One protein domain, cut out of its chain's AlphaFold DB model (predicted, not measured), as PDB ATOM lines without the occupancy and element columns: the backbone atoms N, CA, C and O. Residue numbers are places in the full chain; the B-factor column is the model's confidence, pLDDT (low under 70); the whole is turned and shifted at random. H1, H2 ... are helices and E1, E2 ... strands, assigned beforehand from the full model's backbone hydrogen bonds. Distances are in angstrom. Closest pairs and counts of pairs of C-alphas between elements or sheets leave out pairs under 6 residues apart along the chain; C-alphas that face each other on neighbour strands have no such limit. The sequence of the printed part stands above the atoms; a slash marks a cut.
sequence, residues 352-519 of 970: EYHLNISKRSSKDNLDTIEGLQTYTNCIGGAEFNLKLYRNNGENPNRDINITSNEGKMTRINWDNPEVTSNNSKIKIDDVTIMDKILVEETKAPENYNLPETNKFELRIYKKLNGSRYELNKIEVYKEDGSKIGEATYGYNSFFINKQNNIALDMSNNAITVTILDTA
ATOM      1  N   GLU A 352     126.568 146.512 178.873       87.81
ATOM      2  CA  GLU A 352     126.723 145.339 178.018       87.81
ATOM      3  C   GLU A 352     125.450 144.500 178.079       87.81
ATOM      4  O   GLU A 352     124.711 144.599 179.053       87.81
ATOM      5  N   TYR A 353     125.208 143.663 177.077       90.56
ATOM      6  CA  TYR A 353     124.159 142.648 177.114       90.56
ATOM      7  C   TYR A 353     124.645 141.331 176.503       90.56
ATOM      8  O   TYR A 353     125.695 141.265 175.852       90.56
ATOM      9  N   HIS A 354     123.869 140.271 176.718       91.88
ATOM     10  CA  HIS A 354     124.119 138.943 176.164       91.88
ATOM     11  C   HIS A 354     122.961 138.466 175.287       91.88
ATOM     12  O   HIS A 354     121.827 138.890 175.491       91.88
ATOM     13  N   LEU A 355     123.239 137.545 174.362       93.75
ATOM     14  CA  LEU A 355     122.233 136.822 173.582       93.75
ATOM     15  C   LEU A 355     122.322 135.327 173.909       93.75
ATOM     16  O   LEU A 355     123.419 134.795 174.066       93.75
ATOM     17  N   ASN A 356     121.175 134.662 173.979       94.81
ATOM     18  CA  ASN A 356     121.035 133.219 174.093       94.81
ATOM     19  C   ASN A 356     119.930 132.725 173.154       94.81
ATOM     20  O   ASN A 356     118.997 133.470 172.844       94.81
ATOM     21  N   ILE A 357     119.991 131.445 172.795       95.12
ATOM     22  CA  ILE A 357     118.900 130.723 172.135       95.12
ATOM     23  C   ILE A 357     118.384 129.619 173.061       95.12
ATOM     24  O   ILE A 357     119.158 128.925 173.717       95.12
ATOM     25  N   SER A 358     117.070 129.431 173.111       94.75
ATOM     26  CA  SER A 358     116.416 128.276 173.720       94.75
ATOM     27  C   SER A 358     115.585 127.568 172.650       94.75
ATOM     28  O   SER A 358     114.518 128.035 172.267       94.75
ATOM     29  N   LYS A 359     116.073 126.442 172.132       95.62
ATOM     30  CA  LYS A 359     115.299 125.632 171.187       95.62
ATOM     31  C   LYS A 359     114.341 124.733 171.964       95.62
ATOM     32  O   LYS A 359     114.774 124.068 172.901       95.62
ATOM     33  N   ARG A 360     113.058 124.729 171.604       93.50
ATOM     34  CA  ARG A 360     111.979 124.054 172.343       93.50
ATOM     35  C   ARG A 360     111.007 123.327 171.433       93.50
ATOM     36  O   ARG A 360     110.943 123.617 170.236       93.50
ATOM     37  N   SER A 361     110.216 122.444 172.032       91.44
ATOM     38  CA  SER A 361     109.041 121.877 171.383       91.44
ATOM     39  C   SER A 361     107.879 122.868 171.459       91.44
ATOM     40  O   SER A 361     107.629 123.491 172.487       91.44
ATOM     41  N   SER A 362     107.109 122.990 170.383       89.00
ATOM     42  CA  SER A 362     105.863 123.772 170.336       89.00
ATOM     43  C   SER A 362     104.783 123.258 171.299       89.00
ATOM     44  O   SER A 362     103.851 123.997 171.618       89.00
ATOM     45  N   LYS A 363     104.923 122.021 171.801       86.25
ATOM     46  CA  LYS A 363     104.061 121.441 172.843       86.25
ATOM     47  C   LYS A 363     104.463 121.844 174.264       86.25
ATOM     48  O   LYS A 363     103.689 121.594 175.189       86.25
ATOM     49  N   ASP A 364     105.634 122.452 174.454       87.25
ATOM     50  CA  ASP A 364     106.078 122.881 175.778       87.25
ATOM     51  C   ASP A 364     105.119 123.930 176.360       87.25
ATOM     52  O   ASP A 364     104.661 124.861 175.684       87.25
ATOM     53  N   ASN A 365     104.823 123.798 177.656       83.19
ATOM     54  CA  ASN A 365     104.028 124.790 178.364       83.19
ATOM     55  C   ASN A 365     104.894 126.009 178.710       83.19
ATOM     56  O   ASN A 365     105.596 126.030 179.720       83.19
ATOM     57  N   LEU A 366     104.831 127.022 177.852       85.81
ATOM     58  CA  LEU A 366     105.599 128.260 177.977       85.81
ATOM     59  C   LEU A 366     104.745 129.457 178.394       85.81
ATOM     60  O   LEU A 366     105.189 130.582 178.225       85.81
ATOM     61  N   ASP A 367     103.536 129.252 178.925       83.50
ATOM     62  CA  ASP A 367     102.560 130.334 179.144       83.50
ATOM     63  C   ASP A 367     102.949 131.309 180.280       83.50
ATOM     64  O   ASP A 367     102.271 132.309 180.519       83.50
ATOM     65  N   THR A 368     104.063 131.048 180.972       84.88
ATOM     66  CA  THR A 368     104.608 131.876 182.054       84.88
ATOM     67  C   THR A 368     106.096 132.167 181.846       84.88
ATOM     68  O   THR A 368     106.814 131.427 181.169       84.88
ATOM     69  N   ILE A 369     106.593 133.229 182.489       84.88
ATOM     70  CA  ILE A 369     108.029 133.554 182.504       84.88
ATOM     71  C   ILE A 369     108.876 132.429 183.123       84.88
ATOM     72  O   ILE A 369     109.973 132.153 182.647       84.88
ATOM     73  N   GLU A 370     108.354 131.736 184.138       86.62
ATOM     74  CA  GLU A 370     109.019 130.591 184.771       86.62
ATOM     75  C   GLU A 370     109.154 129.414 183.792       86.62
ATOM     76  O   GLU A 370     110.219 128.801 183.698       86.62
ATOM     77  N   GLY A 371     108.121 129.161 182.978       86.75
ATOM     78  CA  GLY A 371     108.175 128.177 181.895       86.75
ATOM     79  C   GLY A 371     109.255 128.510 180.860       86.75
ATOM     80  O   GLY A 371     110.077 127.654 180.528       86.75
ATOM     81  N   LEU A 372     109.334 129.773 180.418       87.31
ATOM     82  CA  LEU A 372     110.388 130.234 179.498       87.31
ATOM     83  C   LEU A 372     111.801 130.059 180.071       87.31
ATOM     84  O   LEU A 372     112.728 129.728 179.328       87.31
ATOM     85  N   GLN A 373     111.959 130.237 181.382       88.75
ATOM     86  CA  GLN A 373     113.243 130.139 182.081       88.75
ATOM     87  C   GLN A 373     113.606 128.708 182.521       88.75
ATOM     88  O   GLN A 373     114.707 128.477 183.025       88.75
ATOM     89  N   THR A 374     112.734 127.721 182.293       90.06
ATOM     90  CA  THR A 374     112.976 126.315 182.655       90.06
ATOM     91  C   THR A 374     113.710 125.583 181.536       90.06
ATOM     92  O   THR A 374     113.092 124.941 180.694       90.06
ATOM     93  N   TYR A 375     115.038 125.694 181.471       90.94
ATOM     94  CA  TYR A 375     115.846 125.237 180.322       90.94
ATOM     95  C   TYR A 375     116.060 123.724 180.170       90.94
ATOM     96  O   TYR A 375     116.655 123.303 179.183       90.94
ATOM     97  N   THR A 376     115.553 122.904 181.089       91.31
ATOM     98  CA  THR A 376     115.742 121.441 181.082       91.31
ATOM     99  C   THR A 376     115.094 120.733 179.895       91.31
ATOM    100  O   THR A 376     115.531 119.648 179.540       91.31
ATOM    101  N   ASN A 377     114.094 121.348 179.263       90.06
ATOM    102  CA  ASN A 377     113.395 120.779 178.103       90.06
ATOM    103  C   ASN A 377     113.906 121.387 176.783       90.06
ATOM    104  O   ASN A 377     113.189 121.396 175.788       90.06
ATOM    105  N   CYS A 378     115.086 122.020 176.778       93.56
ATOM    106  CA  CYS A 378     115.693 122.466 175.527       93.56
ATOM    107  C   CYS A 378     116.057 121.260 174.654       93.56
ATOM    108  O   CYS A 378     116.625 120.293 175.158       93.56
ATOM    109  N   ILE A 379     115.794 121.353 173.351       93.75
ATOM    110  CA  ILE A 379     116.113 120.307 172.370       93.75
ATOM    111  C   ILE A 379     117.404 120.652 171.607       93.75
ATOM    112  O   ILE A 379     117.607 121.789 171.165       93.75
ATOM    113  N   GLY A 380     118.315 119.683 171.500       93.44
ATOM    114  CA  GLY A 380     119.618 119.845 170.848       93.44
ATOM    115  C   GLY A 380     119.582 119.571 169.343       93.44
ATOM    116  O   GLY A 380     118.666 118.927 168.851       93.44
ATOM    117  N   GLY A 381     120.598 120.041 168.615       93.38
ATOM    118  CA  GLY A 381     120.820 119.667 167.210       93.38
ATOM    119  C   GLY A 381     120.231 120.597 166.142       93.38
ATOM    120  O   GLY A 381     120.522 120.386 164.966       93.38
ATOM    121  N   ALA A 382     119.485 121.644 166.513       96.12
ATOM    122  CA  ALA A 382     119.094 122.696 165.570       96.12
ATOM    123  C   ALA A 382     120.308 123.538 165.168       96.12
ATOM    124  O   ALA A 382     121.111 123.889 166.032       96.12
ATOM    125  N   GLU A 383     120.428 123.919 163.901       96.56
ATOM    126  CA  GLU A 383     121.490 124.808 163.417       96.56
ATOM    127  C   GLU A 383     120.932 126.213 163.173       96.56
ATOM    128  O   GLU A 383     119.870 126.371 162.568       96.56
ATOM    129  N   PHE A 384     121.660 127.236 163.626       96.31
ATOM    130  CA  PHE A 384     121.283 128.635 163.444       96.31
ATOM    131  C   PHE A 384     122.395 129.459 162.811       96.31
ATOM    132  O   PHE A 384     123.561 129.324 163.187       96.31
ATOM    133  N   ASN A 385     121.997 130.402 161.960       96.25
ATOM    134  CA  ASN A 385     122.818 131.511 161.500       96.25
ATOM    135  C   ASN A 385     122.410 132.813 162.214       96.25
ATOM    136  O   ASN A 385     121.230 133.161 162.292       96.25
ATOM    137  N   LEU A 386     123.396 133.537 162.752       95.94
ATOM    138  CA  LEU A 386     123.200 134.764 163.524       95.94
ATOM    139  C   LEU A 386     124.029 135.917 162.955       95.94
ATOM    140  O   LEU A 386     125.254 135.824 162.899       95.94
ATOM    141  N   LYS A 387     123.386 137.053 162.652       94.94
ATOM    142  CA  LYS A 387     124.066 138.265 162.144       94.94
ATOM    143  C   LYS A 387     123.807 139.474 163.035       94.94
ATOM    144  O   LYS A 387     122.659 139.874 163.204       94.94
ATOM    145  N   LEU A 388     124.866 140.084 163.568       92.69
ATOM    146  CA  LEU A 388     124.805 141.263 164.443       92.69
ATOM    147  C   LEU A 388     125.178 142.543 163.685       92.69
ATOM    148  O   LEU A 388     126.288 142.666 163.173       92.69
ATOM    149  N   TYR A 389     124.288 143.532 163.725       90.06
ATOM    150  CA  TYR A 389     124.451 144.881 163.185       90.06
ATOM    151  C   TYR A 389     124.406 145.883 164.344       90.06
ATOM    152  O   TYR A 389     123.355 146.122 164.941       90.06
ATOM    153  N   ARG A 390     125.550 146.471 164.690       85.12
ATOM    154  CA  ARG A 390     125.651 147.498 165.733       85.12
ATOM    155  C   ARG A 390     125.336 148.869 165.154       85.12
ATOM    156  O   ARG A 390     125.766 149.179 164.043       85.12
ATOM    157  N   ASN A 391     124.624 149.692 165.923       76.19
ATOM    158  CA  ASN A 391     124.282 151.073 165.564       76.19
ATOM    159  C   ASN A 391     123.654 151.196 164.160       76.19
ATOM    160  O   ASN A 391     123.998 152.095 163.393       76.19
ATOM    161  N   ASN A 392     122.747 150.274 163.826       68.06
ATOM    162  CA  ASN A 392     121.996 150.246 162.568       68.06
ATOM    163  C   ASN A 392     122.852 150.336 161.279       68.06
ATOM    164  O   ASN A 392     122.438 150.952 160.299       68.06
ATOM    165  N   GLY A 393     124.056 149.749 161.277       69.69
ATOM    166  CA  GLY A 393     124.898 149.672 160.078       69.69
ATOM    167  C   GLY A 393     124.287 148.809 158.962       69.69
ATOM    168  O   GLY A 393     123.546 147.870 159.236       69.69
ATOM    169  N   GLU A 394     124.623 149.100 157.700       66.44
ATOM    170  CA  GLU A 394     124.124 148.350 156.529       66.44
ATOM    171  C   GLU A 394     124.747 146.946 156.391       66.44
ATOM    172  O   GLU A 394     124.114 146.035 155.862       66.44
ATOM    173  N   ASN A 395     125.967 146.747 156.903       75.12
ATOM    174  CA  ASN A 395     126.676 145.462 156.892       75.12
ATOM    175  C   ASN A 395     126.773 144.868 158.304       75.12
ATOM    176  O   ASN A 395     126.967 145.629 159.260       75.12
ATOM    177  N   PRO A 396     126.691 143.530 158.455       77.50
ATOM    178  CA  PRO A 396     126.812 142.908 159.763       77.50
ATOM    179  C   PRO A 396     128.232 143.098 160.289       77.50
ATOM    180  O   PRO A 396     129.221 142.860 159.597       77.50
ATOM    181  N   ASN A 397     128.341 143.513 161.545       83.94
ATOM    182  CA  ASN A 397     129.617 143.593 162.241       83.94
ATOM    183  C   ASN A 397     130.176 142.202 162.557       83.94
ATOM    184  O   ASN A 397     131.392 142.069 162.681       83.94
ATOM    185  N   ARG A 398     129.301 141.202 162.747       85.56
ATOM    186  CA  ARG A 398     129.650 139.798 163.014       85.56
ATOM    187  C   ARG A 398     128.582 138.852 162.459       85.56
ATOM    188  O   ARG A 398     127.399 139.187 162.498       85.56
ATOM    189  N   ASP A 399     129.017 137.683 162.002       92.12
ATOM    190  CA  ASP A 399     128.192 136.586 161.478       92.12
ATOM    191  C   ASP A 399     128.744 135.267 162.032       92.12
ATOM    192  O   ASP A 399     129.960 135.059 161.996       92.12
ATOM    193  N   ILE A 400     127.884 134.430 162.613       93.62
ATOM    194  CA  ILE A 400     128.271 133.165 163.246       93.62
ATOM    195  C   ILE A 400     127.220 132.084 162.984       93.62
ATOM    196  O   ILE A 400     126.030 132.375 162.872       93.62
ATOM    197  N   ASN A 401     127.665 130.827 162.972       94.25
ATOM    198  CA  ASN A 401     126.792 129.656 162.987       94.25
ATOM    199  C   ASN A 401     126.942 128.926 164.321       94.25
ATOM    200  O   ASN A 401     128.057 128.817 164.835       94.25
ATOM    201  N   ILE A 402     125.836 128.438 164.873       94.56
ATOM    202  CA  ILE A 402     125.810 127.708 166.144       94.56
ATOM    203  C   ILE A 402     124.803 126.554 166.096       94.56
ATOM    204  O   ILE A 402     123.876 126.566 165.289       94.56
ATOM    205  N   THR A 403     124.948 125.596 167.011       94.81
ATOM    206  CA  THR A 403     124.005 124.480 167.185       94.81
ATOM    207  C   THR A 403     123.326 124.556 168.555       94.81
ATOM    208  O   THR A 403     123.954 124.958 169.543       94.81
ATOM    209  N   SER A 404     122.037 124.203 168.647       94.69
ATOM    210  CA  SER A 404     121.326 124.180 169.929       94.69
ATOM    211  C   SER A 404     121.855 123.101 170.870       94.69
ATOM    212  O   SER A 404     122.259 122.016 170.449       94.69
ATOM    213  N   ASN A 405     121.810 123.395 172.169       93.25
ATOM    214  CA  ASN A 405     122.157 122.460 173.227       93.25
ATOM    215  C   ASN A 405     120.903 121.745 173.740       93.25
ATOM    216  O   ASN A 405     119.870 122.373 173.969       93.25
ATOM    217  N   GLU A 406     121.028 120.451 174.008       93.19
ATOM    218  CA  GLU A 406     120.002 119.677 174.703       93.19
ATOM    219  C   GLU A 406     120.040 119.941 176.217       93.19
ATOM    220  O   GLU A 406     121.111 120.129 176.808       93.19
ATOM    221  N   GLY A 407     118.869 119.995 176.855       92.69
ATOM    222  CA  GLY A 407     118.706 120.107 178.308       92.69
ATOM    223  C   GLY A 407     119.132 121.443 178.932       92.69
ATOM    224  O   GLY A 407     119.075 121.606 180.153       92.69
ATOM    225  N   LYS A 408     119.588 122.409 178.126       93.50
ATOM    226  CA  LYS A 408     120.013 123.746 178.570       93.50
ATOM    227  C   LYS A 408     119.891 124.777 177.450       93.50
ATOM    228  O   LYS A 408     119.888 124.445 176.273       93.50
ATOM    229  N   MET A 409     119.849 126.059 177.804       92.75
ATOM    230  CA  MET A 409     119.928 127.150 176.825       92.75
ATOM    231  C   MET A 409     121.291 127.180 176.106       92.75
ATOM    232  O   MET A 409     122.332 126.875 176.697       92.75
ATOM    233  N   THR A 410     121.297 127.603 174.848       94.75
ATOM    234  CA  THR A 410     122.499 127.839 174.046       94.75
ATOM    235  C   THR A 410     122.991 129.259 174.263       94.75
ATOM    236  O   THR A 410     122.331 130.231 173.898       94.75
ATOM    237  N   ARG A 411     124.164 129.378 174.878       93.62
ATOM    238  CA  ARG A 411     124.837 130.654 175.124       93.62
ATOM    239  C   ARG A 411     125.602 131.092 173.877       93.62
ATOM    240  O   ARG A 411     126.244 130.258 173.242       93.62
ATOM    241  N   ILE A 412     125.517 132.373 173.512       93.50
ATOM    242  CA  ILE A 412     126.138 132.893 172.287       93.50
ATOM    243  C   ILE A 412     127.492 133.532 172.590       93.50
ATOM    244  O   ILE A 412     127.591 134.567 173.259       93.50
ATOM    245  N   ASN A 413     128.542 132.938 172.028       90.31
ATOM    246  CA  ASN A 413     129.903 133.453 172.067       90.31
ATOM    247  C   ASN A 413     130.320 133.937 170.674       90.31
ATOM    248  O   ASN A 413     130.636 133.156 169.785       90.31
ATOM    249  N   TRP A 414     130.321 135.253 170.487       87.56
ATOM    250  CA  TRP A 414     130.657 135.891 169.216       87.56
ATOM    251  C   TRP A 414     132.151 135.841 168.884       87.56
ATOM    252  O   TRP A 414     132.514 136.147 167.750       87.56
ATOM    253  N   ASP A 415     133.016 135.582 169.866       84.25
ATOM    254  CA  ASP A 415     134.470 135.506 169.674       84.25
ATOM    255  C   ASP A 415     134.925 134.062 169.406       84.25
ATOM    256  O   ASP A 415     135.927 133.847 168.729       84.25
ATOM    257  N   ASN A 416     134.179 133.078 169.917       84.25
ATOM    258  CA  ASN A 416     134.388 131.656 169.669       84.25
ATOM    259  C   ASN A 416     133.037 130.910 169.586       84.25
ATOM    260  O   ASN A 416     132.577 130.380 170.603       84.25
ATOM    261  N   PRO A 417     132.403 130.864 168.399       84.69
ATOM    262  CA  PRO A 417     131.054 130.314 168.214       84.69
ATOM    263  C   PRO A 417     130.891 128.838 168.594       84.69
ATOM    264  O   PRO A 417     129.796 128.429 168.969       84.69
ATOM    265  N   GLU A 418     131.968 128.047 168.562       79.50
ATOM    266  CA  GLU A 418     131.946 126.631 168.962       79.50
ATOM    267  C   GLU A 418     131.729 126.454 170.478       79.50
ATOM    268  O   GLU A 418     131.292 125.400 170.939       79.50
ATOM    269  N   VAL A 419     132.000 127.490 171.284       83.44
ATOM    270  CA  VAL A 419     131.860 127.446 172.745       83.44
ATOM    271  C   VAL A 419     130.492 127.982 173.167       83.44
ATOM    272  O   VAL A 419     130.348 129.141 173.556       83.44
ATOM    273  N   THR A 420     129.489 127.105 173.177       81.19
ATOM    274  CA  THR A 420     128.092 127.435 173.536       81.19
ATOM    275  C   THR A 420     127.782 127.355 175.040       81.19
ATOM    276  O   THR A 420     126.617 127.333 175.451       81.19
ATOM    277  N   SER A 421     128.811 127.268 175.890       78.06
ATOM    278  CA  SER A 421     128.697 127.191 177.357       78.06
ATOM    279  C   SER A 421     128.867 128.538 178.065       78.06
ATOM    280  O   SER A 421     128.505 128.652 179.234       78.06
ATOM    281  N   ASN A 422     129.362 129.562 177.364       82.06
ATOM    282  CA  ASN A 422     129.626 130.906 177.879       82.06
ATOM    283  C   ASN A 422     129.112 131.965 176.896       82.06
ATOM    284  O   ASN A 422     129.014 131.703 175.704       82.06
ATOM    285  N   ASN A 423     128.823 133.172 177.392       82.69
ATOM    286  CA  ASN A 423     128.404 134.290 176.543       82.69
ATOM    287  C   ASN A 423     129.558 135.254 176.271       82.69
ATOM    288  O   ASN A 423     130.277 135.635 177.196       82.69
ATOM    289  N   SER A 424     129.642 135.755 175.038       83.62
ATOM    290  CA  SER A 424     130.350 137.011 174.777       83.62
ATOM    291  C   SER A 424     129.533 138.184 175.317       83.62
ATOM    292  O   SER A 424     128.298 138.162 175.350       83.62
ATOM    293  N   LYS A 425     130.233 139.236 175.737       87.25
ATOM    294  CA  LYS A 425     129.636 140.516 176.131       87.25
ATOM    295  C   LYS A 425     129.499 141.392 174.891       87.25
ATOM    296  O   LYS A 425     130.502 141.681 174.240       87.25
ATOM    297  N   ILE A 426     128.284 141.830 174.573       88.00
ATOM    298  CA  ILE A 426     128.062 142.833 173.527       88.00
ATOM    299  C   ILE A 426     128.013 144.199 174.209       88.00
ATOM    300  O   ILE A 426     127.137 144.440 175.036       88.00
ATOM    301  N   LYS A 427     128.969 145.081 173.899       84.75
ATOM    302  CA  LYS A 427     129.041 146.426 174.491       84.75
ATOM    303  C   LYS A 427     127.945 147.347 173.958       84.75
ATOM    304  O   LYS A 427     127.637 147.319 172.767       84.75
ATOM    305  N   ILE A 428     127.416 148.197 174.837       82.81
ATOM    306  CA  ILE A 428     126.518 149.297 174.483       82.81
ATOM    307  C   ILE A 428     127.363 150.558 174.298       82.81
ATOM    308  O   ILE A 428     127.776 151.181 175.273       82.81
ATOM    309  N   ASP A 429     127.608 150.919 173.040       72.38
ATOM    310  CA  ASP A 429     128.476 152.050 172.684       72.38
ATOM    311  C   ASP A 429     127.671 153.330 172.346       72.38
ATOM    312  O   ASP A 429     128.185 154.440 172.463       72.38
ATOM    313  N   ASP A 430     126.396 153.188 171.957       70.94
ATOM    314  CA  ASP A 430     125.465 154.280 171.630       70.94
ATOM    315  C   ASP A 430     124.029 153.873 172.011       70.94
ATOM    316  O   ASP A 430     123.584 152.768 171.683       70.94
ATOM    317  N   VAL A 431     123.313 154.751 172.724       78.38
ATOM    318  CA  VAL A 431     121.912 154.554 173.153       78.38
ATOM    319  C   VAL A 431     120.894 155.229 172.234       78.38
ATOM    320  O   VAL A 431     119.698 154.989 172.362       78.38
ATOM    321  N   THR A 432     121.349 156.086 171.321       74.00
ATOM    322  CA  THR A 432     120.494 156.812 170.371       74.00
ATOM    323  C   THR A 432     120.201 156.000 169.113       74.00
ATOM    324  O   THR A 432     119.230 156.285 168.415       74.00
ATOM    325  N   ILE A 433     121.005 154.963 168.855       80.94
ATOM    326  CA  ILE A 433     120.852 154.055 167.724       80.94
ATOM    327  C   ILE A 433     120.666 152.621 168.235       80.94
ATOM    328  O   ILE A 433     121.408 152.128 169.091       80.94
ATOM    329  N   MET A 434     119.647 151.942 167.710       88.50
ATOM    330  CA  MET A 434     119.371 150.538 168.023       88.50
ATOM    331  C   MET A 434     120.404 149.593 167.394       88.50
ATOM    332  O   MET A 434     120.980 149.886 166.343       88.50
ATOM    333  N   ASP A 435     120.592 148.434 168.022       91.88
ATOM    334  CA  ASP A 435     121.257 147.294 167.389       91.88
ATOM    335  C   ASP A 435     120.214 146.405 166.699       91.88
ATOM    336  O   ASP A 435     119.039 146.392 167.075       91.88
ATOM    337  N   LYS A 436     120.643 145.645 165.693       93.31
ATOM    338  CA  LYS A 436     119.817 144.663 164.987       93.31
ATOM    339  C   LYS A 436     120.505 143.299 164.998       93.31
ATOM    340  O   LYS A 436     121.699 143.211 164.719       93.31
ATOM    341  N   ILE A 437     119.758 142.236 165.298       94.56
ATOM    342  CA  ILE A 437     120.229 140.847 165.192       94.56
ATOM    343  C   ILE A 437     119.275 140.066 164.299       94.56
ATOM    344  O   ILE A 437     118.083 140.017 164.582       94.56
ATOM    345  N   LEU A 438     119.795 139.456 163.237       94.88
ATOM    346  CA  LEU A 438     119.058 138.468 162.453       94.88
ATOM    347  C   LEU A 438     119.321 137.082 163.041       94.88
ATOM    348  O   LEU A 438     120.481 136.728 163.258       94.88
ATOM    349  N   VAL A 439     118.253 136.332 163.294       96.38
ATOM    350  CA  VAL A 439     118.275 134.944 163.753       96.38
ATOM    351  C   VAL A 439     117.587 134.088 162.706       96.38
ATOM    352  O   VAL A 439     116.414 134.313 162.426       96.38
ATOM    353  N   GLU A 440     118.298 133.125 162.136       96.31
ATOM    354  CA  GLU A 440     117.757 132.155 161.186       96.31
ATOM    355  C   GLU A 440     118.022 130.745 161.696       96.31
ATOM    356  O   GLU A 440     119.173 130.388 161.924       96.31
ATOM    357  N   GLU A 441     116.979 129.939 161.856       96.62
ATOM    358  CA  GLU A 441     117.117 128.494 161.987       96.62
ATOM    359  C   GLU A 441     117.280 127.886 160.597       96.62
ATOM    360  O   GLU A 441     116.369 127.919 159.769       96.62
ATOM    361  N   THR A 442     118.470 127.366 160.318       95.94
ATOM    362  CA  THR A 442     118.815 126.789 159.017       95.94
ATOM    363  C   THR A 442     118.493 125.302 158.950       95.94
ATOM    364  O   THR A 442     118.361 124.754 157.857       95.94
ATOM    365  N   LYS A 443     118.370 124.643 160.109       95.06
ATOM    366  CA  LYS A 443     118.050 123.220 160.225       95.06
ATOM    367  C   LYS A 443     117.373 122.935 161.565       95.06
ATOM    368  O   LYS A 443     117.922 123.303 162.600       95.06
ATOM    369  N   ALA A 444     116.241 122.239 161.521       93.12
ATOM    370  CA  ALA A 444     115.552 121.756 162.712       93.12
ATOM    371  C   ALA A 444     116.324 120.611 163.400       93.12
ATOM    372  O   ALA A 444     117.122 119.925 162.747       93.12
ATOM    373  N   PRO A 445     116.079 120.355 164.695       92.38
ATOM    374  CA  PRO A 445     116.514 119.137 165.369       92.38
ATOM    375  C   PRO A 445     116.024 117.866 164.663       92.38
ATOM    376  O   PRO A 445     115.022 117.871 163.946       92.38
ATOM    377  N   GLU A 446     116.704 116.750 164.917       86.94
ATOM    378  CA  GLU A 446     116.257 115.425 164.470       86.94
ATOM    379  C   GLU A 446     114.825 115.147 164.953       86.94
ATOM    380  O   GLU A 446     114.501 115.439 166.103       86.94
ATOM    381  N   ASN A 447     113.967 114.598 164.084       85.75
ATOM    382  CA  ASN A 447     112.537 114.356 164.332       85.75
ATOM    383  C   ASN A 447     111.647 115.601 164.529       85.75
ATOM    384  O   ASN A 447     110.493 115.475 164.950       85.75
ATOM    385  N   TYR A 448     112.124 116.800 164.193       90.19
ATOM    386  CA  TYR A 448     111.329 118.030 164.205       90.19
ATOM    387  C   TYR A 448     111.224 118.641 162.805       90.19
ATOM    388  O   TYR A 448     112.090 118.453 161.950       90.19
ATOM    389  N   ASN A 449     110.134 119.367 162.567       87.75
ATOM    390  CA  ASN A 449     109.940 120.126 161.339       87.75
ATOM    391  C   ASN A 449     110.507 121.535 161.493       87.75
ATOM    392  O   ASN A 449     110.234 122.204 162.491       87.75
ATOM    393  N   LEU A 450     111.223 121.998 160.464       89.31
ATOM    394  CA  LEU A 450     111.648 123.391 160.375       89.31
ATOM    395  C   LEU A 450     110.399 124.288 160.342       89.31
ATOM    396  O   LEU A 450     109.509 124.051 159.518       89.31
ATOM    397  N   PRO A 451     110.292 125.295 161.221       86.44
ATOM    398  CA  PRO A 451     109.093 126.107 161.313       86.44
ATOM    399  C   PRO A 451     108.954 126.986 160.066       86.44
ATOM    400  O   PRO A 451     109.942 127.510 159.558       86.44
ATOM    401  N   GLU A 452     107.719 127.222 159.606       85.62
ATOM    402  CA  GLU A 452     107.461 128.114 158.457       85.62
ATOM    403  C   GLU A 452     108.069 129.508 158.656       85.62
ATOM    404  O   GLU A 452     108.560 130.134 157.721       85.62
ATOM    405  N   THR A 453     108.035 130.004 159.898       88.69
ATOM    406  CA  THR A 453     108.774 131.200 160.304       88.69
ATOM    407  C   THR A 453     110.042 130.760 161.031       88.69
ATOM    408  O   THR A 453     110.023 130.563 162.241       88.69
ATOM    409  N   ASN A 454     111.137 130.606 160.291       93.00
ATOM    410  CA  ASN A 454     112.457 130.241 160.816       93.00
ATOM    411  C   ASN A 454     113.432 131.431 160.891       93.00
ATOM    412  O   ASN A 454     114.551 131.279 161.372       93.00
ATOM    413  N   LYS A 455     113.024 132.615 160.420       95.06
ATOM    414  CA  LYS A 455     113.839 133.836 160.360       95.06
ATOM    415  C   LYS A 455     113.200 134.991 161.118       95.06
ATOM    416  O   LYS A 455     112.045 135.344 160.874       95.06
ATOM    417  N   PHE A 456     113.988 135.640 161.970       95.19
ATOM    418  CA  PHE A 456     113.542 136.722 162.839       95.19
ATOM    419  C   PHE A 456     114.560 137.858 162.911       95.19
ATOM    420  O   PHE A 456     115.760 137.637 163.065       95.19
ATOM    421  N   GLU A 457     114.072 139.091 162.874       95.88
ATOM    422  CA  GLU A 457     114.852 140.297 163.132       95.88
ATOM    423  C   GLU A 457     114.542 140.826 164.536       95.88
ATOM    424  O   GLU A 457     113.411 141.209 164.839       95.88
ATOM    425  N   LEU A 458     115.561 140.893 165.390       95.94
ATOM    426  CA  LEU A 458     115.501 141.512 166.711       95.94
ATOM    427  C   LEU A 458     116.014 142.950 166.615       95.94
ATOM    428  O   LEU A 458     117.178 143.166 166.273       95.94
ATOM    429  N   ARG A 459     115.183 143.932 166.966       95.00
ATOM    430  CA  ARG A 459     115.566 145.347 167.090       95.00
ATOM    431  C   ARG A 459     115.753 145.707 168.552       95.00
ATOM    432  O   ARG A 459     114.787 145.719 169.309       95.00
ATOM    433  N   ILE A 460     116.987 145.999 168.941       93.81
ATOM    434  CA  ILE A 460     117.410 146.153 170.332       93.81
ATOM    435  C   ILE A 460     117.630 147.635 170.628       93.81
ATOM    436  O   ILE A 460     118.593 148.251 170.167       93.81
ATOM    437  N   TYR A 461     116.747 148.211 171.433       91.50
ATOM    438  CA  TYR A 461     116.827 149.596 171.877       91.50
ATOM    439  C   TYR A 461     117.496 149.646 173.249       91.50
ATOM    440  O   TYR A 461     117.169 148.848 174.131       91.50
ATOM    441  N   LYS A 462     118.394 150.612 173.453       89.12
ATOM    442  CA  LYS A 462     119.090 150.823 174.729       89.12
ATOM    443  C   LYS A 462     118.673 152.148 175.364       89.12
ATOM    444  O   LYS A 462     118.090 153.003 174.702       89.12
ATOM    445  N   LYS A 463     118.958 152.318 176.652       84.75
ATOM    446  CA  LYS A 463     118.740 153.571 177.383       84.75
ATOM    447  C   LYS A 463     119.895 153.863 178.330       84.75
ATOM    448  O   LYS A 463     120.610 152.960 178.756       84.75
ATOM    449  N   LEU A 464     120.042 155.137 178.673       75.50
ATOM    450  CA  LEU A 464     120.845 155.568 179.808       75.50
ATOM    451  C   LEU A 464     119.955 155.561 181.056       75.50
ATOM    452  O   LEU A 464     118.905 156.202 181.063       75.50
ATOM    453  N   ASN A 465     120.374 154.844 182.094       70.50
ATOM    454  CA  ASN A 465     119.711 154.823 183.392       70.50
ATOM    455  C   ASN A 465     120.712 155.273 184.465       70.50
ATOM    456  O   ASN A 465     121.632 154.540 184.830       70.50
ATOM    457  N   GLY A 466     120.585 156.520 184.922       65.88
ATOM    458  CA  GLY A 466     121.584 157.136 185.795       65.88
ATOM    459  C   GLY A 466     122.947 157.229 185.105       65.88
ATOM    460  O   GLY A 466     123.099 157.973 184.138       65.88
ATOM    461  N   SER A 467     123.927 156.479 185.607       60.12
ATOM    462  CA  SER A 467     125.299 156.423 185.087       60.12
ATOM    463  C   SER A 467     125.627 155.124 184.336       60.12
ATOM    464  O   SER A 467     126.793 154.879 184.059       60.12
ATOM    465  N   ARG A 468     124.640 154.285 183.974       66.69
ATOM    466  CA  ARG A 468     124.866 153.013 183.253       66.69
ATOM    467  C   ARG A 468     124.015 152.900 181.992       66.69
ATOM    468  O   ARG A 468     122.875 153.366 181.960       66.69
ATOM    469  N   TYR A 469     124.560 152.257 180.959       80.31
ATOM    470  CA  TYR A 469     123.770 151.871 179.791       80.31
ATOM    471  C   TYR A 469     123.090 150.524 180.036       80.31
ATOM    472  O   TYR A 469     123.718 149.575 180.504       80.31
ATOM    473  N   GLU A 470     121.806 150.441 179.704       83.81
ATOM    474  CA  GLU A 470     120.972 149.258 179.921       83.81
ATOM    475  C   GLU A 470     120.095 148.985 178.693       83.81
ATOM    476  O   GLU A 470     119.857 149.870 177.861       83.81
ATOM    477  N   LEU A 471     119.578 147.760 178.590       89.31
ATOM    478  CA  LEU A 471     118.527 147.436 177.627       89.31
ATOM    479  C   LEU A 471     117.262 148.255 177.931       89.31
ATOM    480  O   LEU A 471     116.894 148.478 179.085       89.31
ATOM    481  N   ASN A 472     116.592 148.722 176.882       89.56
ATOM    482  CA  ASN A 472     115.322 149.433 176.987       89.56
ATOM    483  C   ASN A 472     114.164 148.541 176.546       89.56
ATOM    484  O   ASN A 472     113.310 148.195 177.358       89.56
ATOM    485  N   LYS A 473     114.151 148.150 175.271       92.56
ATOM    486  CA  LYS A 473     113.135 147.267 174.697       92.56
ATOM    487  C   LYS A 473     113.691 146.485 173.519       92.56
ATOM    488  O   LYS A 473     114.647 146.931 172.881       92.56
ATOM    489  N   ILE A 474     113.058 145.364 173.208       95.62
ATOM    490  CA  ILE A 474     113.334 144.572 172.014       95.62
ATOM    491  C   ILE A 474     112.042 144.393 171.250       95.62
ATOM    492  O   ILE A 474     111.038 143.984 171.823       95.62
ATOM    493  N   GLU A 475     112.084 144.672 169.957       96.19
ATOM    494  CA  GLU A 475     110.995 144.374 169.037       96.19
ATOM    495  C   GLU A 475     111.414 143.239 168.109       96.19
ATOM    496  O   GLU A 475     112.553 143.213 167.643       96.19
ATOM    497  N   VAL A 476     110.496 142.317 167.829       97.06
ATOM    498  CA  VAL A 476     110.748 141.161 166.966       97.06
ATOM    499  C   VAL A 476     109.916 141.284 165.702       97.06
ATOM    500  O   VAL A 476     108.704 141.509 165.772       97.06
ATOM    501  N   TYR A 477     110.575 141.133 164.559       95.81
ATOM    502  CA  TYR A 477     109.987 141.237 163.230       95.81
ATOM    503  C   TYR A 477     110.252 139.974 162.413       95.81
ATOM    504  O   TYR A 477     111.269 139.306 162.601       95.81
ATOM    505  N   LYS A 478     109.350 139.667 161.482       92.62
ATOM    506  CA  LYS A 478     109.593 138.680 160.422       92.62
ATOM    507  C   LYS A 478     110.410 139.281 159.277       92.62
ATOM    508  O   LYS A 478     110.593 140.496 159.197       92.62
ATOM    509  N   GLU A 479     110.831 138.426 158.348       85.94
ATOM    510  CA  GLU A 479     111.513 138.822 157.107       85.94
ATOM    511  C   GLU A 479     110.663 139.768 156.231       85.94
ATOM    512  O   GLU A 479     111.206 140.667 155.595       85.94
ATOM    513  N   ASP A 480     109.329 139.645 156.269       86.88
ATOM    514  CA  ASP A 480     108.396 140.538 155.559       86.88
ATOM    515  C   ASP A 480     108.236 141.933 156.207       86.88
ATOM    516  O   ASP A 480     107.518 142.790 155.687       86.88
ATOM    517  N   GLY A 481     108.902 142.178 157.342       87.25
ATOM    518  CA  GLY A 481     108.848 143.437 158.079       87.25
ATOM    519  C   GLY A 481     107.650 143.585 159.023       87.25
ATOM    520  O   GLY A 481     107.480 144.655 159.613       87.25
ATOM    521  N   SER A 482     106.831 142.547 159.214       92.50
ATOM    522  CA  SER A 482     105.740 142.551 160.197       92.50
ATOM    523  C   SER A 482     106.263 142.402 161.631       92.50
ATOM    524  O   SER A 482     107.094 141.543 161.925       92.50
ATOM    525  N   LYS A 483     105.774 143.248 162.552       95.81
ATOM    526  CA  LYS A 483     106.093 143.158 163.988       95.81
ATOM    527  C   LYS A 483     105.262 142.048 164.629       95.81
ATOM    528  O   LYS A 483     104.036 142.101 164.578       95.81
ATOM    529  N   ILE A 484     105.920 141.094 165.283       95.31
ATOM    530  CA  ILE A 484     105.276 139.925 165.910       95.31
ATOM    531  C   ILE A 484     105.423 139.878 167.433       95.31
ATOM    532  O   ILE A 484     104.767 139.067 168.084       95.31
ATOM    533  N   GLY A 485     106.250 140.743 168.018       94.38
ATOM    534  CA  GLY A 485     106.408 140.802 169.468       94.38
ATOM    535  C   GLY A 485     107.220 141.992 169.956       94.38
ATOM    536  O   GLY A 485     107.920 142.660 169.187       94.38
ATOM    537  N   GLU A 486     107.107 142.264 171.253       95.12
ATOM    538  CA  GLU A 486     107.907 143.254 171.970       95.12
ATOM    539  C   GLU A 486     108.102 142.814 173.425       95.12
ATOM    540  O   GLU A 486     107.164 142.323 174.048       95.12
ATOM    541  N   ALA A 487     109.300 143.029 173.968       92.69
ATOM    542  CA  ALA A 487     109.586 142.925 175.398       92.69
ATOM    543  C   ALA A 487     110.265 144.212 175.882       92.69
ATOM    544  O   ALA A 487     111.165 144.723 175.211       92.69
ATOM    545  N   THR A 488     109.874 144.727 177.049       89.94
ATOM    546  CA  THR A 488     110.417 145.977 177.610       89.94
ATOM    547  C   THR A 488     111.076 145.740 178.973       89.94
ATOM    548  O   THR A 488     110.623 144.956 179.806       89.94
ATOM    549  N   TYR A 489     112.218 146.383 179.210       83.31
ATOM    550  CA  TYR A 489     113.048 146.120 180.382       83.31
ATOM    551  C   TYR A 489     112.429 146.764 181.622       83.31
ATOM    552  O   TYR A 489     112.196 147.974 181.651       83.31
ATOM    553  N   GLY A 490     112.168 145.953 182.652       75.69
ATOM    554  CA  GLY A 490     111.488 146.378 183.882       75.69
ATOM    555  C   GLY A 490     109.962 146.507 183.770       75.69
ATOM    556  O   GLY A 490     109.318 146.828 184.763       75.69
ATOM    557  N   TYR A 491     109.375 146.244 182.596       73.38
ATOM    558  CA  TYR A 491     107.927 146.248 182.368       73.38
ATOM    559  C   TYR A 491     107.575 145.284 181.227       73.38
ATOM    560  O   TYR A 491     107.906 145.567 180.083       73.38
ATOM    561  N   ASN A 492     106.908 144.159 181.520       83.12
ATOM    562  CA  ASN A 492     106.653 143.079 180.550       83.12
ATOM    563  C   ASN A 492     107.936 142.650 179.810       83.12
ATOM    564  O   ASN A 492     108.089 142.835 178.602       83.12
ATOM    565  N   SER A 493     108.885 142.091 180.565       88.81
ATOM    566  CA  SER A 493     110.217 141.704 180.081       88.81
ATOM    567  C   SER A 493     110.239 140.458 179.193       88.81
ATOM    568  O   SER A 493     111.322 140.011 178.827       88.81
ATOM    569  N   PHE A 494     109.082 139.907 178.833       93.19
ATOM    570  CA  PHE A 494     108.967 138.753 177.952       93.19
ATOM    571  C   PHE A 494     107.707 138.840 177.086       93.19
ATOM    572  O   PHE A 494     106.748 139.533 177.434       93.19
ATOM    573  N   PHE A 495     107.694 138.098 175.983       93.88
ATOM    574  CA  PHE A 495     106.482 137.811 175.218       93.88
ATOM    575  C   PHE A 495     106.542 136.395 174.644       93.88
ATOM    576  O   PHE A 495     107.622 135.833 174.459       93.88
ATOM    577  N   ILE A 496     105.376 135.838 174.320       92.12
ATOM    578  CA  ILE A 496     105.234 134.525 173.687       92.12
ATOM    579  C   ILE A 496     104.319 134.678 172.478       92.12
ATOM    580  O   ILE A 496     103.204 135.183 172.601       92.12
ATOM    581  N   ASN A 497     104.776 134.231 171.314       92.38
ATOM    582  CA  ASN A 497     103.997 134.200 170.086       92.38
ATOM    583  C   ASN A 497     104.077 132.802 169.456       92.38
ATOM    584  O   ASN A 497     104.859 132.552 168.538       92.38
ATOM    585  N   LYS A 498     103.238 131.883 169.956       88.06
ATOM    586  CA  LYS A 498     103.183 130.491 169.473       88.06
ATOM    587  C   LYS A 498     102.770 130.386 168.001       88.06
ATOM    588  O   LYS A 498     103.232 129.484 167.325       88.06
ATOM    589  N   GLN A 499     101.965 131.322 167.486       89.12
ATOM    590  CA  GLN A 499     101.577 131.337 166.065       89.12
ATOM    591  C   GLN A 499     102.784 131.508 165.134       89.12
ATOM    592  O   GLN A 499     102.759 131.031 164.008       89.12
ATOM    593  N   ASN A 500     103.828 132.190 165.607       90.69
ATOM    594  CA  ASN A 500     105.062 132.423 164.860       90.69
ATOM    595  C   ASN A 500     106.249 131.658 165.449       90.69
ATOM    596  O   ASN A 500     107.389 132.019 165.171       90.69
ATOM    597  N   ASN A 501     105.988 130.640 166.278       92.56
ATOM    598  CA  ASN A 501     107.001 129.751 166.837       92.56
ATOM    599  C   ASN A 501     108.155 130.453 167.574       92.56
ATOM    600  O   ASN A 501     109.280 129.957 167.603       92.56
ATOM    601  N   ILE A 502     107.882 131.596 168.209       94.19
ATOM    602  CA  ILE A 502     108.905 132.379 168.904       94.19
ATOM    603  C   ILE A 502     108.409 132.927 170.238       94.19
ATOM    604  O   ILE A 502     107.269 133.368 170.384       94.19
ATOM    605  N   ALA A 503     109.297 132.950 171.219       94.44
ATOM    606  CA  ALA A 503     109.145 133.716 172.444       94.44
ATOM    607  C   ALA A 503     110.464 134.420 172.769       94.44
ATOM    608  O   ALA A 503     111.524 134.061 172.255       94.44
ATOM    609  N   LEU A 504     110.408 135.447 173.605       94.69
ATOM    610  CA  LEU A 504     111.589 136.202 174.005       94.69
ATOM    611  C   LEU A 504     111.506 136.541 175.485       94.69
ATOM    612  O   LEU A 504     110.454 136.966 175.950       94.69
ATOM    613  N   ASP A 505     112.625 136.401 176.191       92.62
ATOM    614  CA  ASP A 505     112.824 136.859 177.567       92.62
ATOM    615  C   ASP A 505     114.032 137.805 177.627       92.62
ATOM    616  O   ASP A 505     115.089 137.515 177.066       92.62
ATOM    617  N   MET A 506     113.874 138.946 178.295       89.75
ATOM    618  CA  MET A 506     114.896 139.983 178.468       89.75
ATOM    619  C   MET A 506     115.348 140.139 179.935       89.75
ATOM    620  O   MET A 506     115.843 141.186 180.364       89.75
ATOM    621  N   SER A 507     115.137 139.111 180.753       81.38
ATOM    622  CA  SER A 507     115.528 139.107 182.163       81.38
ATOM    623  C   SER A 507     117.052 139.003 182.349       81.38
ATOM    624  O   SER A 507     117.784 138.507 181.494       81.38
ATOM    625  N   ASN A 508     117.564 139.462 183.499       73.38
ATOM    626  CA  ASN A 508     118.973 139.297 183.905       73.38
ATOM    627  C   ASN A 508     120.023 139.867 182.930       73.38
ATOM    628  O   ASN A 508     121.123 139.327 182.816       73.38
ATOM    629  N   ASN A 509     119.701 140.971 182.245       74.31
ATOM    630  CA  ASN A 509     120.603 141.629 181.288       74.31
ATOM    631  C   ASN A 509     121.033 140.712 180.117       74.31
ATOM    632  O   ASN A 509     122.105 140.870 179.524       74.31
ATOM    633  N   ALA A 510     120.189 139.732 179.791       87.06
ATOM    634  CA  ALA A 510     120.355 138.821 178.676       87.06
ATOM    635  C   ALA A 510     119.083 138.801 177.829       87.06
ATOM    636  O   ALA A 510     117.981 138.978 178.334       87.06
ATOM    637  N   ILE A 511     119.259 138.577 176.534       93.44
ATOM    638  CA  ILE A 511     118.198 138.359 175.563       93.44
ATOM    639  C   ILE A 511     118.182 136.864 175.291       93.44
ATOM    640  O   ILE A 511     119.133 136.345 174.714       93.44
ATOM    641  N   THR A 512     117.139 136.164 175.704       94.25
ATOM    642  CA  THR A 512     116.952 134.752 175.375       94.25
ATOM    643  C   THR A 512     115.838 134.645 174.352       94.25
ATOM    644  O   THR A 512     114.693 134.989 174.638       94.25
ATOM    645  N   VAL A 513     116.184 134.187 173.153       95.44
ATOM    646  CA  VAL A 513     115.229 133.930 172.075       95.44
ATOM    647  C   VAL A 513     114.848 132.463 172.127       95.44
ATOM    648  O   VAL A 513     115.703 131.592 171.980       95.44
ATOM    649  N   THR A 514     113.574 132.184 172.346       95.25
ATOM    650  CA  THR A 514     113.039 130.828 172.362       95.25
ATOM    651  C   THR A 514     112.394 130.527 171.019       95.25
ATOM    652  O   THR A 514     111.492 131.253 170.616       95.25
ATOM    653  N   ILE A 515     112.831 129.467 170.340       95.00
ATOM    654  CA  ILE A 515     112.324 129.071 169.017       95.00
ATOM    655  C   ILE A 515     111.683 127.689 169.130       95.00
ATOM    656  O   ILE A 515     112.296 126.756 169.660       95.00
ATOM    657  N   LEU A 516     110.445 127.566 168.659       93.69
ATOM    658  CA  LEU A 516     109.571 126.410 168.861       93.69
ATOM    659  C   LEU A 516     109.453 125.574 167.592       93.69
ATOM    660  O   LEU A 516     109.018 126.091 166.573       93.69
ATOM    661  N   ASP A 517     109.738 124.276 167.679       92.75
ATOM    662  CA  ASP A 517     109.494 123.365 166.557       92.75
ATOM    663  C   ASP A 517     108.369 122.404 166.866       92.75
ATOM    664  O   ASP A 517     108.126 122.001 168.007       92.75
ATOM    665  N   THR A 518     107.672 122.002 165.819       89.31
ATOM    666  CA  THR A 518     106.686 120.938 165.905       89.31
ATOM    667  C   THR A 518     107.384 119.618 165.644       89.31
ATOM    668  O   THR A 518     108.016 119.438 164.604       89.31
ATOM    669  N   ALA A 519     107.293 118.710 166.618       86.81
ATOM    670  CA  ALA A 519     107.742 117.338 166.435       86.81
ATOM    671  C   ALA A 519     107.026 116.736 165.221       86.81
ATOM    672  O   ALA A 519     105.836 117.000 165.013       86.81
TER     673      ALA A 519
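AT A GLANCE: This is residues 352 to 519 of the 970 residues of an uncharacterized protein of Clostridiales bacterium (UniProt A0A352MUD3). What is the main picture? The domain is a sandwich, two sheets face to face: a twisted sheet of six strands, E3 E2 E4 E5 E6 E7 in that order across it, and a smaller one, E1 E10 E9 E8. E7 and E8 meet along one side, the unnamed residues 404 to 434 pair briefly with E1 on the other, and the small helix H1 only grazes the smaller sheet. What is it made of? The 168 printed residues hold one named helix and ten named strands, in the order E1 H1 E2 to E10, with 83 residues, under half, in named elements; the class is mostly strand, the larger sheet antiparallel and the smaller mixed. It is compact, with a radius of gyration of the C-alphas of 14.8 A and spans of 47 by 32 by 31 A.

IN THESE COORDINATES: Where is the larger sheet? E3 is residues 398 to 403, E2 383 to 389, E4 435 to 443 with 25.3 A, E5 455 to 465 with 31.7 A, E6 468 to 478 with 31.0 A, and E7 483 to 488. C-alpha 455 is at (113.839, 133.836, 160.360). Where are the rest? E1 is residues 352 to 361 with 30.1 A, beginning at C-alpha (126.723, 145.339, 178.018); H1 is 369 to 373, E8 494 to 497, E9 502 to 505, and E10 510 to 519 with 27.8 A, ending at C-alpha (107.742, 117.338, 166.435).

HOW THE PARTS SIT: How is the larger sheet joined? E4, E5, E6 and E7 form a meander, each strand the antiparallel neighbour of the one before, with N 437 and O 458 at 2.9 A, N 459 and O 475 at 2.8 A, and N 474 and O 487 at 2.8 A. E2 is antiparallel to E4, with N 387 and O 438 at 3.0 A, and forms a hairpin with E3, with N 386 and O 400 at 2.9 A. How is the smaller one joined? E8, E9 and E10 form a second meander, with N 497 and O 502 and N 503 and O 514 both at 2.8 A; E1 is parallel to E10, with N 358 and O 513 at 2.8 A. How do the sheets and H1 sit? The sheets' strands stand at 12 degrees, and the closest C-alphas of E7 and E8, Ala 487 and Phe 494, are 4.9 A apart. H1 only grazes the smaller sheet, the C-alphas of Leu 372 and Asp 505 being 7.3 A apart; its O i to N i+4 pair is within hydrogen-bond range.

THE WHOLE: How large is it? The two C-alphas farthest apart, those of Asn 447 and Gly 466, are 48.7 A apart, and the printed part has no cut. Which links are long, and where is confidence low? E3 to E4, with 31 residues, and E4 to E5, with 11, are long links; pLDDT is under 70 at residues 392 to 394 and 466 to 468, with a mean of 88.4 over the printed part.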